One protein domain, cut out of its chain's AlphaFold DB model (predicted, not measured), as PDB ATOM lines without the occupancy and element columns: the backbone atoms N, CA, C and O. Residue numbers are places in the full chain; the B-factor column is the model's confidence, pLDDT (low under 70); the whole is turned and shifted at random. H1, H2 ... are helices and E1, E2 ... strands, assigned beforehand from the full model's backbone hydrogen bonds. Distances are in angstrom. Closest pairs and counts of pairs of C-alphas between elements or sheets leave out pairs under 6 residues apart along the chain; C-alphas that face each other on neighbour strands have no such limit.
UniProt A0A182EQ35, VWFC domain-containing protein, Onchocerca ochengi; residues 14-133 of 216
ATOM      1  N   VAL A  14     162.736 105.342 154.160       63.94
ATOM      2  CA  VAL A  14     163.903 106.180 153.900       63.94
ATOM      3  C   VAL A  14     164.887 105.925 155.039       63.94
ATOM      4  O   VAL A  14     164.664 106.357 156.170       63.94
ATOM      5  N   TYR A  15     165.958 105.177 154.761       58.22
ATOM      6  CA  TYR A  15     167.061 104.995 155.704       58.22
ATOM      7  C   TYR A  15     167.642 106.369 156.034       58.22
ATOM      8  O   TYR A  15     168.318 106.989 155.215       58.22
ATOM      9  N   LEU A  16     167.329 106.866 157.225       57.19
ATOM     10  CA  LEU A  16     167.739 108.192 157.648       57.19
ATOM     11  C   LEU A  16     169.255 108.238 157.828       57.19
ATOM     12  O   LEU A  16     169.842 107.460 158.585       57.19
ATOM     13  N   HIS A  17     169.880 109.165 157.102       65.06
ATOM     14  CA  HIS A  17     171.273 109.535 157.294       65.06
ATOM     15  C   HIS A  17     171.494 109.871 158.771       65.06
ATOM     16  O   HIS A  17     170.692 110.578 159.383       65.06
ATOM     17  N   LYS A  18     172.575 109.342 159.356       81.00
ATOM     18  CA  LYS A  18     172.986 109.710 160.714       81.00
ATOM     19  C   LYS A  18     173.087 111.237 160.771       81.00
ATOM     20  O   LYS A  18     173.837 111.815 159.987       81.00
ATOM     21  N   CYS A  19     172.317 111.870 161.656       86.06
ATOM     22  CA  CYS A  19     172.453 113.306 161.870       86.06
ATOM     23  C   CYS A  19     173.872 113.629 162.358       86.06
ATOM     24  O   CYS A  19     174.501 112.772 162.991       86.06
ATOM     25  N   PRO A  20     174.359 114.852 162.095       89.62
ATOM     26  CA  PRO A  20     175.597 115.344 162.680       89.62
ATOM     27  C   PRO A  20     175.609 115.197 164.208       89.62
ATOM     28  O   PRO A  20     174.555 115.118 164.846       89.62
ATOM     29  N   GLU A  21     176.801 115.157 164.802       88.19
ATOM     30  CA  GLU A  21     176.970 114.894 166.238       88.19
ATOM     31  C   GLU A  21     176.257 115.908 167.131       88.19
ATOM     32  O   GLU A  21     175.804 115.545 168.206       88.19
ATOM     33  N   ASP A  22     176.085 117.142 166.668       87.81
ATOM     34  CA  ASP A  22     175.406 118.232 167.373       87.81
ATOM     35  C   ASP A  22     173.885 118.289 167.130       87.81
ATOM     36  O   ASP A  22     173.193 119.210 167.569       87.81
ATOM     37  N   SER A  23     173.360 117.319 166.385       87.75
ATOM     38  CA  SER A  23     172.007 117.330 165.849       87.75
ATOM     39  C   SER A  23     171.277 116.044 166.192       87.75
ATOM     40  O   SER A  23     171.862 114.970 166.373       87.75
ATOM     41  N   ARG A  24     169.954 116.121 166.271       85.75
ATOM     42  CA  ARG A  24     169.086 114.967 166.512       85.75
ATOM     43  C   ARG A  24     168.088 114.802 165.385       85.75
ATOM     44  O   ARG A  24     167.670 115.775 164.762       85.75
ATOM     45  N   LEU A  25     167.680 113.563 165.166       84.50
ATOM     46  CA  LEU A  25     166.686 113.240 164.163       84.50
ATOM     47  C   LEU A  25     165.281 113.385 164.742       84.50
ATOM     48  O   LEU A  25     164.952 112.725 165.724       84.50
ATOM     49  N   ILE A  26     164.461 114.232 164.124       81.19
ATOM     50  CA  ILE A  26     163.049 114.398 164.473       81.19
ATOM     51  C   ILE A  26     162.210 113.846 163.326       81.19
ATOM     52  O   ILE A  26     162.329 114.318 162.197       81.19
ATOM     53  N   ILE A  27     161.366 112.857 163.612       78.19
ATOM     54  CA  ILE A  27     160.405 112.303 162.652       78.19
ATOM     55  C   ILE A  27     159.039 112.931 162.957       78.19
ATOM     56  O   ILE A  27     158.516 112.698 164.048       78.19
ATOM     57  N   PRO A  28     158.474 113.752 162.053       73.81
ATOM     58  CA  PRO A  28     157.162 114.349 162.271       73.81
ATOM     59  C   PRO A  28     156.061 113.289 162.265       73.81
ATOM     60  O   PRO A  28     156.157 112.277 161.569       73.81
ATOM     61  N   SER A  29     154.976 113.560 162.986       70.50
ATOM     62  CA  SER A  29     153.750 112.777 162.852       70.50
ATOM     63  C   SER A  29     153.191 112.889 161.425       70.50
ATOM     64  O   SER A  29     153.304 113.958 160.815       70.50
ATOM     65  N   PRO A  30     152.571 111.822 160.887       74.81
ATOM     66  CA  PRO A  30     151.916 111.887 159.588       74.81
ATOM     67  C   PRO A  30     150.790 112.940 159.593       74.81
ATOM     68  O   PRO A  30     150.082 113.073 160.600       74.81
ATOM     69  N   PRO A  31     150.603 113.691 158.492       76.12
ATOM     70  CA  PRO A  31     149.479 114.606 158.342       76.12
ATOM     71  C   PRO A  31     148.123 113.888 158.478       76.12
ATOM     72  O   PRO A  31     148.024 112.690 158.200       76.12
ATOM     73  N   PRO A  32     147.041 114.599 158.851       72.62
ATOM     74  CA  PRO A  32     145.705 114.009 158.912       72.62
ATOM     75  C   PRO A  32     145.301 113.379 157.570       72.62
ATOM     76  O   PRO A  32     145.212 114.070 156.560       72.62
ATOM     77  N   GLY A  33     145.022 112.072 157.570       72.94
ATOM     78  CA  GLY A  33     144.620 111.320 156.374       72.94
ATOM     79  C   GLY A  33     145.756 110.577 155.662       72.94
ATOM     80  O   GLY A  33     145.471 109.748 154.800       72.94
ATOM     81  N   GLU A  34     147.011 110.804 156.052       77.06
ATOM     82  CA  GLU A  34     148.165 110.038 155.579       77.06
ATOM     83  C   GLU A  34     148.571 108.962 156.596       77.06
ATOM     84  O   GLU A  34     148.431 109.127 157.806       77.06
ATOM     85  N   CYS A  35     149.077 107.833 156.097       78.38
ATOM     86  CA  CYS A  35     149.482 106.697 156.933       78.38
ATOM     87  C   CYS A  35     150.980 106.680 157.249       78.38
ATOM     88  O   CYS A  35     151.399 106.040 158.211       78.38
ATOM     89  N   CYS A  36     151.789 107.339 156.418       78.75
ATOM     90  CA  CYS A  36     153.242 107.281 156.480       78.75
ATOM     91  C   CYS A  36     153.799 108.599 156.995       78.75
ATOM     92  O   CYS A  36     153.422 109.666 156.518       78.75
ATOM     93  N   ALA A  37     154.700 108.521 157.973       75.81
ATOM     94  CA  ALA A  37     155.405 109.695 158.457       75.81
ATOM     95  C   ALA A  37     156.322 110.253 157.350       75.81
ATOM     96  O   ALA A  37     156.956 109.467 156.635       75.81
ATOM     97  N   PRO A  38     156.425 111.584 157.209       78.00
ATOM     98  CA  PRO A  38     157.407 112.190 156.319       78.00
ATOM     99  C   PRO A  38     158.840 111.840 156.766       78.00
ATOM    100  O   PRO A  38     159.058 111.460 157.924       78.00
ATOM    101  N   PRO A  39     159.843 111.974 155.876       78.94
ATOM    102  CA  PRO A  39     161.230 111.720 156.241       78.94
ATOM    103  C   PRO A  39     161.641 112.613 157.414       78.94
ATOM    104  O   PRO A  39     161.327 113.807 157.453       78.94
ATOM    105  N   GLY A  40     162.344 112.018 158.376       77.94
ATOM    106  CA  GLY A  40     162.843 112.757 159.526       77.94
ATOM    107  C   GLY A  40     163.829 113.852 159.119       77.94
ATOM    108  O   GLY A  40     164.560 113.734 158.137       77.94
ATOM    109  N   GLN A  41     163.855 114.921 159.904       83.31
ATOM    110  CA  GLN A  41     164.704 116.085 159.689       83.31
ATOM    111  C   GLN A  41     165.658 116.249 160.869       83.31
ATOM    112  O   GLN A  41     165.256 116.135 162.033       83.31
ATOM    113  N   CYS A  42     166.925 116.538 160.576       86.31
ATOM    114  CA  CYS A  42     167.893 116.859 161.616       86.31
ATOM    115  C   CYS A  42     167.610 118.256 162.167       86.31
ATOM    116  O   CYS A  42     167.473 119.214 161.412       86.31
ATOM    117  N   HIS A  43     167.540 118.355 163.486       85.62
ATOM    118  CA  HIS A  43     167.396 119.611 164.206       85.62
ATOM    119  C   HIS A  43     168.539 119.749 165.199       85.62
ATOM    120  O   HIS A  43     168.985 118.748 165.769       85.62
ATOM    121  N   CYS A  44     168.982 120.983 165.421       85.12
ATOM    122  CA  CYS A  44     170.019 121.261 166.400       85.12
ATOM    123  C   CYS A  44     169.635 120.758 167.790       85.12
ATOM    124  O   CYS A  44     168.515 120.967 168.261       85.12
ATOM    125  N   ASP A  45     170.589 120.104 168.448       83.31
ATOM    126  CA  ASP A  45     170.454 119.628 169.814       83.31
ATOM    127  C   ASP A  45     171.594 120.181 170.662       83.31
ATOM    128  O   ASP A  45     172.667 119.593 170.791       83.31
ATOM    129  N   ILE A  46     171.330 121.329 171.278       79.12
ATOM    130  CA  ILE A  46     172.305 122.062 172.088       79.12
ATOM    131  C   ILE A  46     172.841 121.264 173.283       79.12
ATOM    132  O   ILE A  46     173.889 121.596 173.828       79.12
ATOM    133  N   GLN A  47     172.175 120.177 173.683       80.31
ATOM    134  CA  GLN A  47     172.727 119.268 174.685       80.31
ATOM    135  C   GLN A  47     173.980 118.549 174.216       80.31
ATOM    136  O   GLN A  47     174.890 118.285 175.001       80.31
ATOM    137  N   LYS A  48     174.026 118.227 172.928       85.81
ATOM    138  CA  LYS A  48     175.170 117.557 172.332       85.81
ATOM    139  C   LYS A  48     176.369 118.492 172.192       85.81
ATOM    140  O   LYS A  48     177.464 118.019 171.925       85.81
ATOM    141  N   CYS A  49     176.194 119.788 172.469       86.00
ATOM    142  CA  CYS A  49     177.287 120.745 172.568       86.00
ATOM    143  C   CYS A  49     178.080 120.636 173.873       86.00
ATOM    144  O   CYS A  49     179.260 120.964 173.868       86.00
ATOM    145  N   TYR A  50     177.491 120.165 174.981       83.75
ATOM    146  CA  TYR A  50     178.195 120.097 176.274       83.75
ATOM    147  C   TYR A  50     179.476 119.272 176.236       83.75
ATOM    148  O   TYR A  50     180.502 119.772 176.695       83.75
ATOM    149  N   PRO A  51     179.463 118.050 175.676       87.56
ATOM    150  CA  PRO A  51     180.672 117.239 175.597       87.56
ATOM    151  C   PRO A  51     181.743 117.833 174.674       87.56
ATOM    152  O   PRO A  51     182.900 117.443 174.774       87.56
ATOM    153  N   LEU A  52     181.370 118.756 173.776       87.69
ATOM    154  CA  LEU A  52     182.290 119.415 172.844       87.69
ATOM    155  C   LEU A  52     183.031 120.596 173.485       87.69
ATOM    156  O   LEU A  52     183.988 121.105 172.904       87.69
ATOM    157  N   VAL A  53     182.603 121.053 174.667       90.00
ATOM    158  CA  VAL A  53     183.267 122.152 175.372       90.00
ATOM    159  C   VAL A  53     184.546 121.631 176.041       90.00
ATOM    160  O   VAL A  53     184.467 120.744 176.892       90.00
ATOM    161  N   PRO A  54     185.728 122.189 175.721       92.69
ATOM    162  CA  PRO A  54     186.982 121.759 176.318       92.69
ATOM    163  C   PRO A  54     187.091 122.206 177.780       92.69
ATOM    164  O   PRO A  54     186.709 123.323 178.148       92.69
ATOM    165  N   LEU A  55     187.674 121.339 178.608       91.12
ATOM    166  CA  LEU A  55     188.098 121.675 179.963       91.12
ATOM    167  C   LEU A  55     189.511 122.261 179.902       91.12
ATOM    168  O   LEU A  55     190.453 121.563 179.536       91.12
ATOM    169  N   CYS A  56     189.654 123.540 180.246       90.62
ATOM    170  CA  CYS A  56     190.950 124.214 180.214       90.62
ATOM    171  C   CYS A  56     191.748 123.961 181.496       90.62
ATOM    172  O   CYS A  56     191.212 124.017 182.605       90.62
ATOM    173  N   GLU A  57     193.042 123.693 181.332       92.44
ATOM    174  CA  GLU A  57     193.987 123.569 182.439       92.44
ATOM    175  C   GLU A  57     194.216 124.919 183.142       92.44
ATOM    176  O   GLU A  57     193.876 125.987 182.627       92.44
ATOM    177  N   LYS A  58     194.801 124.887 184.346       86.12
ATOM    178  CA  LYS A  58     195.074 126.106 185.122       86.12
ATOM    179  C   LYS A  58     195.998 127.046 184.342       86.12
ATOM    180  O   LYS A  58     197.088 126.646 183.952       86.12
ATOM    181  N   GLY A  59     195.586 128.304 184.202       83.69
ATOM    182  CA  GLY A  59     196.345 129.335 183.486       83.69
ATOM    183  C   GLY A  59     195.962 129.493 182.014       83.69
ATOM    184  O   GLY A  59     196.442 130.426 181.383       83.69
ATOM    185  N   LEU A  60     195.079 128.639 181.485       90.25
ATOM    186  CA  LEU A  60     194.468 128.812 180.170       90.25
ATOM    187  C   LEU A  60     193.042 129.346 180.309       90.25
ATOM    188  O   LEU A  60     192.300 128.965 181.218       90.25
ATOM    189  N   GLU A  61     192.645 130.190 179.367       89.25
ATOM    190  CA  GLU A  61     191.304 130.746 179.273       89.25
ATOM    191  C   GLU A  61     190.544 130.139 178.101       89.25
ATOM    192  O   GLU A  61     191.088 129.877 177.025       89.25
ATOM    193  N   ARG A  62     189.249 129.905 178.322       91.88
ATOM    194  CA  ARG A  62     188.351 129.414 177.285       91.88
ATOM    195  C   ARG A  62     187.911 130.577 176.410       91.88
ATOM    196  O   ARG A  62     187.180 131.451 176.874       91.88
ATOM    197  N   VAL A  63     188.305 130.547 175.144       91.81
ATOM    198  CA  VAL A  63     188.010 131.591 174.159       91.81
ATOM    199  C   VAL A  63     187.031 131.056 173.120       91.81
ATOM    200  O   VAL A  63     187.173 129.930 172.638       91.81
ATOM    201  N   LEU A  64     186.024 131.861 172.771       91.38
ATOM    202  CA  LEU A  64     185.097 131.551 171.682       91.38
ATOM    203  C   LEU A  64     185.785 131.804 170.336       91.38
ATOM    204  O   LEU A  64     186.089 132.946 169.998       91.38
ATOM    205  N   VAL A  65     185.999 130.743 169.559       91.75
ATOM    206  CA  VAL A  65     186.662 130.813 168.247       91.75
ATOM    207  C   VAL A  65     185.648 130.932 167.124       91.75
ATOM    208  O   VAL A  65     185.829 131.717 166.193       91.75
ATOM    209  N   LYS A  66     184.556 130.173 167.213       91.19
ATOM    210  CA  LYS A  66     183.475 130.219 166.232       91.19
ATOM    211  C   LYS A  66     182.137 130.116 166.939       91.19
ATOM    212  O   LYS A  66     181.924 129.209 167.733       91.19
ATOM    213  N   LYS A  67     181.229 131.030 166.610       90.56
ATOM    214  CA  LYS A  67     179.852 130.980 167.091       90.56
ATOM    215  C   LYS A  67     179.062 129.912 166.330       90.56
ATOM    216  O   LYS A  67     179.170 129.835 165.104       90.56
ATOM    217  N   GLY A  68     178.270 129.132 167.052       88.12
ATOM    218  CA  GLY A  68     177.310 128.193 166.496       88.12
ATOM    219  C   GLY A  68     176.185 128.909 165.749       88.12
ATOM    220  O   GLY A  68     175.852 130.070 166.012       88.12
ATOM    221  N   THR A  69     175.602 128.204 164.792       86.62
ATOM    222  CA  THR A  69     174.423 128.599 164.023       86.62
ATOM    223  C   THR A  69     173.230 127.731 164.436       86.62
ATOM    224  O   THR A  69     173.341 126.879 165.305       86.62
ATOM    225  N   ASN A  70     172.057 127.944 163.839       80.25
ATOM    226  CA  ASN A  70     170.910 127.043 164.018       80.25
ATOM    227  C   ASN A  70     170.850 125.970 162.917       80.25
ATOM    228  O   ASN A  70     169.777 125.454 162.609       80.25
ATOM    229  N   GLU A  71     171.989 125.666 162.290       87.75
ATOM    230  CA  GLU A  71     172.080 124.698 161.200       87.75
ATOM    231  C   GLU A  71     172.670 123.375 161.704       87.75
ATOM    232  O   GLU A  71     173.710 123.394 162.369       87.75
ATOM    233  N   PRO A  72     172.055 122.225 161.371       88.00
ATOM    234  CA  PRO A  72     172.588 120.918 161.737       88.00
ATOM    235  C   PRO A  72     174.045 120.730 161.292       88.00
ATOM    236  O   PRO A  72     174.359 120.889 160.114       88.00
ATOM    237  N   GLY A  73     174.934 120.362 162.216       88.00
ATOM    238  CA  GLY A  73     176.381 120.245 162.000       88.00
ATOM    239  C   GLY A  73     177.185 121.487 162.398       88.00
ATOM    240  O   GLY A  73     178.416 121.422 162.477       88.00
ATOM    241  N   HIS A  74     176.514 122.610 162.659       91.62
ATOM    242  CA  HIS A  74     177.112 123.852 163.140       91.62
ATOM    243  C   HIS A  74     176.367 124.446 164.342       91.62
ATOM    244  O   HIS A  74     176.537 125.622 164.643       91.62
ATOM    245  N   CYS A  75     175.585 123.644 165.058       88.44
ATOM    246  CA  CYS A  75     174.739 124.059 166.174       88.44
ATOM    247  C   CYS A  75     175.527 124.615 167.364       88.44
ATOM    248  O   CYS A  75     175.032 125.449 168.123       88.44
ATOM    249  N   CYS A  76     176.749 124.122 167.552       89.44
ATOM    250  CA  CYS A  76     177.542 124.384 168.743       89.44
ATOM    251  C   CYS A  76     178.562 125.501 168.539       89.44
ATOM    252  O   CYS A  76     179.219 125.595 167.500       89.44
ATOM    253  N   ASP A  77     178.735 126.307 169.583       90.69
ATOM    254  CA  ASP A  77     179.885 127.192 169.720       90.69
ATOM    255  C   ASP A  77     181.175 126.359 169.822       90.69
ATOM    256  O   ASP A  77     181.225 125.347 170.526       90.69
ATOM    257  N   ILE A  78     182.225 126.795 169.128       91.69
ATOM    258  CA  ILE A  78     183.550 126.175 169.156       91.69
ATOM    259  C   ILE A  78     184.452 127.009 170.051       91.69
ATOM    260  O   ILE A  78     184.678 128.200 169.800       91.69
ATOM    261  N   PHE A  79     184.995 126.353 171.068       92.56
ATOM    262  CA  PHE A  79     185.884 126.956 172.043       92.56
ATOM    263  C   PHE A  79     187.281 126.351 171.954       92.56
ATOM    264  O   PHE A  79     187.434 125.159 171.705       92.56
ATOM    265  N   GLU A  80     188.288 127.166 172.238       93.56
ATOM    266  CA  GLU A  80     189.672 126.725 172.407       93.56
ATOM    267  C   GLU A  80     190.209 127.232 173.745       93.56
ATOM    268  O   GLU A  80     189.809 128.294 174.225       93.56
ATOM    269  N   CYS A  81     191.125 126.474 174.340       93.25
ATOM    270  CA  CYS A  81     191.883 126.925 175.497       93.25
ATOM    271  C   CYS A  81     193.128 127.655 174.997       93.25
ATOM    272  O   CYS A  81     193.956 127.056 174.307       93.25
ATOM    273  N   LYS A  82     193.247 128.940 175.319       91.25
ATOM    274  CA  LYS A  82     194.378 129.784 174.922       91.25
ATOM    275  C   LYS A  82     195.005 130.436 176.138       91.25
ATOM    276  O   LYS A  82     194.375 130.556 177.185       91.25
ATOM    277  N   GLU A  83     196.260 130.835 175.997       89.69
ATOM    278  CA  GLU A  83     196.892 131.689 176.994       89.69
ATOM    279  C   GLU A  83     196.179 133.051 177.023       89.69
ATOM    280  O   GLU A  83     195.749 133.530 175.967       89.69
ATOM    281  N   PRO A  84     196.043 133.681 178.201       83.62
ATOM    282  CA  PRO A  84     195.437 135.000 178.315       83.62
ATOM    283  C   PRO A  84     196.171 136.012 177.428       83.62
ATOM    284  O   PRO A  84     197.380 136.212 177.564       83.62
ATOM    285  N   GLU A  85     195.446 136.682 176.530       79.12
ATOM    286  CA  GLU A  85     196.024 137.719 175.657       79.12
ATOM    287  C   GLU A  85     196.455 138.961 176.451       79.12
ATOM    288  O   GLU A  85     197.314 139.734 176.017       79.12
ATOM    289  N   LEU A  86     195.844 139.166 177.619       81.62
ATOM    290  CA  LEU A  86     195.998 140.350 178.447       81.62
ATOM    291  C   LEU A  86     196.472 139.984 179.852       81.62
ATOM    292  O   LEU A  86     196.113 138.956 180.422       81.62
ATOM    293  N   ARG A  87     197.245 140.891 180.454       84.31
ATOM    294  CA  ARG A  87     197.601 140.819 181.874       84.31
ATOM    295  C   ARG A  87     196.482 141.431 182.706       84.31
ATOM    296  O   ARG A  87     196.457 142.635 182.950       84.31
ATOM    297  N   CYS A  88     195.548 140.592 183.129       82.00
ATOM    298  CA  CYS A  88     194.333 140.994 183.840       82.00
ATOM    299  C   CYS A  88     194.517 141.147 185.365       82.00
ATOM    300  O   CYS A  88     193.541 141.182 186.105       82.00
ATOM    301  N   GLU A  89     195.760 141.271 185.840       82.94
ATOM    302  CA  GLU A  89     196.158 141.234 187.261       82.94
ATOM    303  C   GLU A  89     195.439 142.267 188.148       82.94
ATOM    304  O   GLU A  89     195.224 142.015 189.330       82.94
ATOM    305  N   ASN A  90     195.041 143.411 187.581       83.88
ATOM    306  CA  ASN A  90     194.354 144.495 188.297       83.88
ATOM    307  C   ASN A  90     192.872 144.641 187.914       83.88
ATOM    308  O   ASN A  90     192.222 145.602 188.328       83.88
ATOM    309  N   VAL A  91     192.333 143.733 187.097       86.06
ATOM    310  CA  VAL A  91     190.929 143.785 186.688       86.06
ATOM    311  C   VAL A  91     190.098 143.016 187.704       86.06
ATOM    312  O   VAL A  91     190.187 141.796 187.813       86.06
ATOM    313  N   HIS A  92     189.259 143.738 188.442       84.75
ATOM    314  CA  HIS A  92     188.241 143.112 189.269       84.75
ATOM    315  C   HIS A  92     186.993 142.882 188.420       84.75
ATOM    316  O   HIS A  92     186.263 143.822 188.104       84.75
ATOM    317  N   CYS A  93     186.776 141.637 188.008       83.12
ATOM    318  CA  CYS A  93     185.542 141.272 187.333       83.12
ATOM    319  C   CYS A  93     184.403 141.313 188.337       83.12
ATOM    320  O   CYS A  93     184.473 140.651 189.374       83.12
ATOM    321  N   ASP A  94     183.373 142.091 188.019       77.12
ATOM    322  CA  ASP A  94     182.213 142.180 188.878       77.12
ATOM    323  C   ASP A  94     181.495 140.827 188.897       77.12
ATOM    324  O   ASP A  94     180.914 140.383 187.904       77.12
ATOM    325  N   ARG A  95     181.611 140.134 190.028       64.31
ATOM    326  CA  ARG A  95     180.895 138.890 190.301       64.31
ATOM    327  C   ARG A  95     179.629 139.161 191.131       64.31
ATOM    328  O   ARG A  95     179.105 138.211 191.702       64.31
ATOM    329  N   HIS A  96     179.117 140.402 191.207       53.16
ATOM    330  CA  HIS A  96     177.941 140.795 192.015       53.16
ATOM    331  C   HIS A  96     176.575 140.207 191.598       53.16
ATOM    332  O   HIS A  96     175.530 140.752 191.940       53.16
ATOM    333  N   PHE A  97     176.546 139.039 190.963       48.44
ATOM    334  CA  PHE A  97     175.346 138.194 190.906       48.44
ATOM    335  C   PHE A  97     175.509 136.898 191.721       48.44
ATOM    336  O   PHE A  97     174.798 135.932 191.489       48.44
ATOM    337  N   LEU A  98     176.458 136.854 192.666       49.19
ATOM    338  CA  LEU A  98     176.751 135.668 193.486       49.19
ATOM    339  C   LEU A  98     176.049 135.617 194.856       49.19
ATOM    340  O   LEU A  98     176.358 134.723 195.636       49.19
ATOM    341  N   ASP A  99     175.099 136.514 195.138       44.19
ATOM    342  CA  ASP A  99     174.383 136.548 196.431       44.19
ATOM    343  C   ASP A  99     172.884 136.190 196.347       44.19
ATOM    344  O   ASP A  99     172.159 136.306 197.333       44.19
ATOM    345  N   TYR A 100     172.407 135.701 195.203       47.69
ATOM    346  CA  TYR A 100     171.147 134.960 195.111       47.69
ATOM    347  C   TYR A 100     171.439 133.748 194.239       47.69
ATOM    348  O   TYR A 100     171.653 133.928 193.050       47.69
ATOM    349  N   GLU A 101     171.578 132.589 194.891       50.19
ATOM    350  CA  GLU A 101     171.712 131.223 194.360       50.19
ATOM    351  C   GLU A 101     172.054 131.121 192.870       50.19
ATOM    352  O   GLU A 101     171.218 131.491 192.055       50.19
ATOM    353  N   ASP A 102     173.232 130.573 192.527       57.56
ATOM    354  CA  ASP A 102     173.585 130.104 191.176       57.56
ATOM    355  C   ASP A 102     172.323 129.845 190.337       57.56
ATOM    356  O   ASP A 102     171.666 128.831 190.561       57.56
ATOM    357  N   GLU A 103     171.929 130.782 189.456       70.31
ATOM    358  CA  GLU A 103     170.656 130.678 188.731       70.31
ATOM    359  C   GLU A 103     170.730 129.471 187.793       70.31
ATOM    360  O   GLU A 103     171.180 129.549 186.637       70.31
ATOM    361  N   VAL A 104     170.336 128.319 188.333       80.00
ATOM    362  CA  VAL A 104     170.193 127.069 187.614       80.00
ATOM    363  C   VAL A 104     169.142 127.333 186.553       80.00
ATOM    364  O   VAL A 104     168.056 127.835 186.849       80.00
ATOM    365  N   CYS A 105     169.475 127.047 185.295       83.94
ATOM    366  CA  CYS A 105     168.479 127.190 184.246       83.94
ATOM    367  C   CYS A 105     167.258 126.323 184.576       83.94
ATOM    368  O   CYS A 105     167.435 125.217 185.094       83.94
ATOM    369  N   PRO A 106     166.045 126.781 184.232       87.50
ATOM    370  CA  PRO A 106     164.861 125.936 184.287       87.50
ATOM    371  C   PRO A 106     165.090 124.601 183.560       87.50
ATOM    372  O   PRO A 106     165.894 124.539 182.631       87.50
ATOM    373  N   ASP A 107     164.368 123.541 183.929       83.25
ATOM    374  CA  ASP A 107     164.595 122.178 183.405       83.25
ATOM    375  C   ASP A 107     164.519 122.064 181.867       83.25
ATOM    376  O   ASP A 107     165.168 121.215 181.241       83.25
ATOM    377  N   ASP A 108     163.731 122.937 181.240       82.12
ATOM    378  CA  ASP A 108     163.531 123.032 179.791       82.12
ATOM    379  C   ASP A 108     164.567 123.924 179.083       82.12
ATOM    380  O   ASP A 108     164.472 124.191 177.881       82.12
ATOM    381  N   SER A 109     165.553 124.398 179.832       85.75
ATOM    382  CA  SER A 109     166.482 125.445 179.451       85.75
ATOM    383  C   SER A 109     167.897 125.088 179.845       85.75
ATOM    384  O   SER A 109     168.158 124.199 180.654       85.75
ATOM    385  N   ILE A 110     168.854 125.750 179.210       84.62
ATOM    386  CA  ILE A 110     170.235 125.310 179.295       84.62
ATOM    387  C   ILE A 110     171.204 126.459 178.999       84.62
ATOM    388  O   ILE A 110     170.923 127.322 178.163       84.62
ATOM    389  N   ARG A 111     172.332 126.504 179.718       85.56
ATOM    390  CA  ARG A 111     173.296 127.612 179.661       85.56
ATOM    391  C   ARG A 111     174.551 127.229 178.896       85.56
ATOM    392  O   ARG A 111     175.279 126.329 179.316       85.56
ATOM    393  N   ALA A 112     174.840 127.944 177.815       83.31
ATOM    394  CA  ALA A 112     176.109 127.777 177.117       83.31
ATOM    395  C   ALA A 112     177.286 128.056 178.064       83.31
ATOM    396  O   ALA A 112     177.186 128.834 179.012       83.31
ATOM    397  N   ALA A 113     178.412 127.402 177.814       85.56
ATOM    398  CA  ALA A 113     179.538 127.471 178.720       85.56
ATOM    399  C   ALA A 113     180.207 128.864 178.674       85.56
ATOM    400  O   ALA A 113     180.454 129.408 177.600       85.56
ATOM    401  N   SER A 114     180.576 129.420 179.832       87.88
ATOM    402  CA  SER A 114     181.168 130.767 179.973       87.88
ATOM    403  C   SER A 114     182.483 130.966 179.213       87.88
ATOM    404  O   SER A 114     183.317 130.082 179.213       87.88
ATOM    405  N   TYR A 115     182.755 132.101 178.591       90.25
ATOM    406  CA  TYR A 115     184.013 132.266 177.845       90.25
ATOM    407  C   TYR A 115     184.565 133.670 178.001       90.25
ATOM    408  O   TYR A 115     183.824 134.584 178.350       90.25
ATOM    409  N   VAL A 116     185.858 133.833 177.739       89.88
ATOM    410  CA  VAL A 116     186.525 135.134 177.709       89.88
ATOM    411  C   VAL A 116     186.596 135.594 176.249       89.88
ATOM    412  O   VAL A 116     187.233 134.930 175.425       89.88
ATOM    413  N   PRO A 117     185.883 136.667 175.867       87.81
ATOM    414  CA  PRO A 117     186.039 137.276 174.551       87.81
ATOM    415  C   PRO A 117     187.456 137.813 174.331       87.81
ATOM    416  O   PRO A 117     188.090 138.311 175.262       87.81
ATOM    417  N   ALA A 118     187.912 137.794 173.077       84.69
ATOM    418  CA  ALA A 118     189.195 138.382 172.695       84.69
ATOM    419  C   ALA A 118     189.287 139.861 173.117       84.69
ATOM    420  O   ALA A 118     188.322 140.618 172.979       84.69
ATOM    421  N   GLY A 119     190.447 140.265 173.640       84.12
ATOM    422  CA  GLY A 119     190.669 141.623 174.145       84.12
ATOM    423  C   GLY A 119     189.901 141.995 175.422       84.12
ATOM    424  O   GLY A 119     189.842 143.177 175.765       84.12
ATOM    425  N   THR A 120     189.319 141.029 176.136       86.94
ATOM    426  CA  THR A 120     188.650 141.260 177.427       86.94
ATOM    427  C   THR A 120     189.269 140.404 178.528       86.94
ATOM    428  O   THR A 120     189.894 139.391 178.250       86.94
ATOM    429  N   CYS A 121     189.103 140.829 179.780       86.19
ATOM    430  CA  CYS A 121     189.643 140.130 180.951       86.19
ATOM    431  C   CYS A 121     188.598 139.333 181.734       86.19
ATOM    432  O   CYS A 121     188.948 138.532 182.595       86.19
ATOM    433  N   CYS A 122     187.312 139.595 181.495       87.38
ATOM    434  CA  CYS A 122     186.241 139.042 182.307       87.38
ATOM    435  C   CYS A 122     185.436 138.015 181.518       87.38
ATOM    436  O   CYS A 122     185.035 138.298 180.387       87.38
ATOM    437  N   PRO A 123     185.165 136.837 182.107       87.31
ATOM    438  CA  PRO A 123     184.358 135.832 181.449       87.31
ATOM    439  C   PRO A 123     182.911 136.314 181.328       87.31
ATOM    440  O   PRO A 123     182.315 136.799 182.289       87.31
ATOM    441  N   ILE A 124     182.328 136.117 180.152       87.50
ATOM    442  CA  ILE A 124     180.896 136.268 179.927       87.50
ATOM    443  C   ILE A 124     180.220 134.969 180.342       87.50
ATOM    444  O   ILE A 124     180.603 133.888 179.887       87.50
ATOM    445  N   ASN A 125     179.187 135.082 181.174       85.94
ATOM    446  CA  ASN A 125     178.278 133.987 181.470       85.94
ATOM    447  C   ASN A 125     177.003 134.156 180.624       85.94
ATOM    448  O   ASN A 125     176.241 135.087 180.886       85.94
ATOM    449  N   PRO A 126     176.779 133.331 179.585       84.50
ATOM    450  CA  PRO A 126     175.599 133.451 178.739       84.50
ATOM    451  C   PRO A 126     174.293 133.286 179.523       84.50
ATOM    452  O   PRO A 126     174.244 132.620 180.560       84.50
ATOM    453  N   GLU A 127     173.218 133.852 178.986       84.31
ATOM    454  CA  GLU A 127     171.860 133.604 179.470       84.31
ATOM    455  C   GLU A 127     171.397 132.179 179.122       84.31
ATOM    456  O   GLU A 127     171.902 131.545 178.184       84.31
ATOM    457  N   CYS A 128     170.416 131.677 179.874       86.00
ATOM    458  CA  CYS A 128     169.754 130.412 179.566       86.00
ATOM    459  C   CYS A 128     169.053 130.490 178.203       86.00
ATOM    460  O   CYS A 128     168.468 131.508 177.837       86.00
ATOM    461  N   ARG A 129     169.088 129.393 177.447       83.62
ATOM    462  CA  ARG A 129     168.390 129.251 176.165       83.62
ATOM    463  C   ARG A 129     167.551 127.987 176.154       83.62
ATOM    464  O   ARG A 129     167.843 127.042 176.882       83.62
ATOM    465  N   CYS A 130     166.538 127.960 175.297       83.56
ATOM    466  CA  CYS A 130     165.622 126.834 175.240       83.56
ATOM    467  C   CYS A 130     166.266 125.542 174.762       83.56
ATOM    468  O   CYS A 130     166.827 125.464 173.669       83.56
ATOM    469  N   ARG A 131     166.056 124.486 175.543       81.00
ATOM    470  CA  ARG A 131     166.365 123.110 175.184       81.00
ATOM    471  C   ARG A 131     165.145 122.499 174.504       81.00
ATOM    472  O   ARG A 131     164.511 121.595 175.029       81.00
ATOM    473  N   ALA A 132     164.842 122.951 173.288       68.12
ATOM    474  CA  ALA A 132     163.715 122.422 172.505       68.12
ATOM    475  C   ALA A 132     163.780 120.891 172.305       68.12
ATOM    476  O   ALA A 132     162.784 120.251 171.966       68.12
ATOM    477  N   SER A 133     164.950 120.281 172.540       67.62
ATOM    478  CA  SER A 133     165.126 118.843 172.472       67.62
ATOM    479  C   SER A 133     164.433 118.030 173.572       67.62
ATOM    480  O   SER A 133     164.102 116.869 173.335       67.62
TER     481      SER A 133
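Overview. This is residues 14 to 133 of the 216 residues of the protein "VWFC domain-containing protein" of Onchocerca ochengi (UniProt A0A182EQ35). Little regular structure: a rod mostly of loops, with three two-stranded hairpins, E1-E2 toward one end, E3-E4 toward the other, E5-E6 and short helix H1 near the middle. Residues 96 to 102 stick out. The printed part has 120 residues, 32 in named elements ordered E1 E2 H1 E3 E4 E5 E6; mixed class, antiparallel sheets, loose, radius of gyration of the C-alphas 19.1 A, spans 67 by 31 by 20 A.

Along the chain. E1 is residues 23 to 26, from C-alpha 23 at (172.007, 117.330, 165.849); E2 41 to 44; H1 46 to 52, 10.4 A; E3 61 to 66, 15.2 A; E4 78 to 82, 12.8 A; E5 109 to 111; E6 128 to 130, ending at C-alpha 130 (165.622, 126.834, 175.240).

Arrangement. Within hydrogen-bond range are N 24 and O 43 of hairpin E1-E2, 2.8 A; N 63 and O 80 of E3-E4, 2.9 A; N 110 and O 129 of E5-E6, 2.8 A. In H1, 0 of 3 O i to N i+4 pairs are within range, 3 of 4 O i to N i+3. The closest C-alphas of E1 and H1, Ser 23 and Lys 48, are at 7.2 A. E1 and E3 are apart.

Size, cuts and confidence. The farthest C-alphas, Gly 33 and Asn 90, span 67.8 A. The printed part has no cut. Long links join E1 to E2, E3 to E4, E4 to E5 and E5 to E6. pLDDT is under 70 at residues 14 to 17, 95 to 102 and 132 to 133.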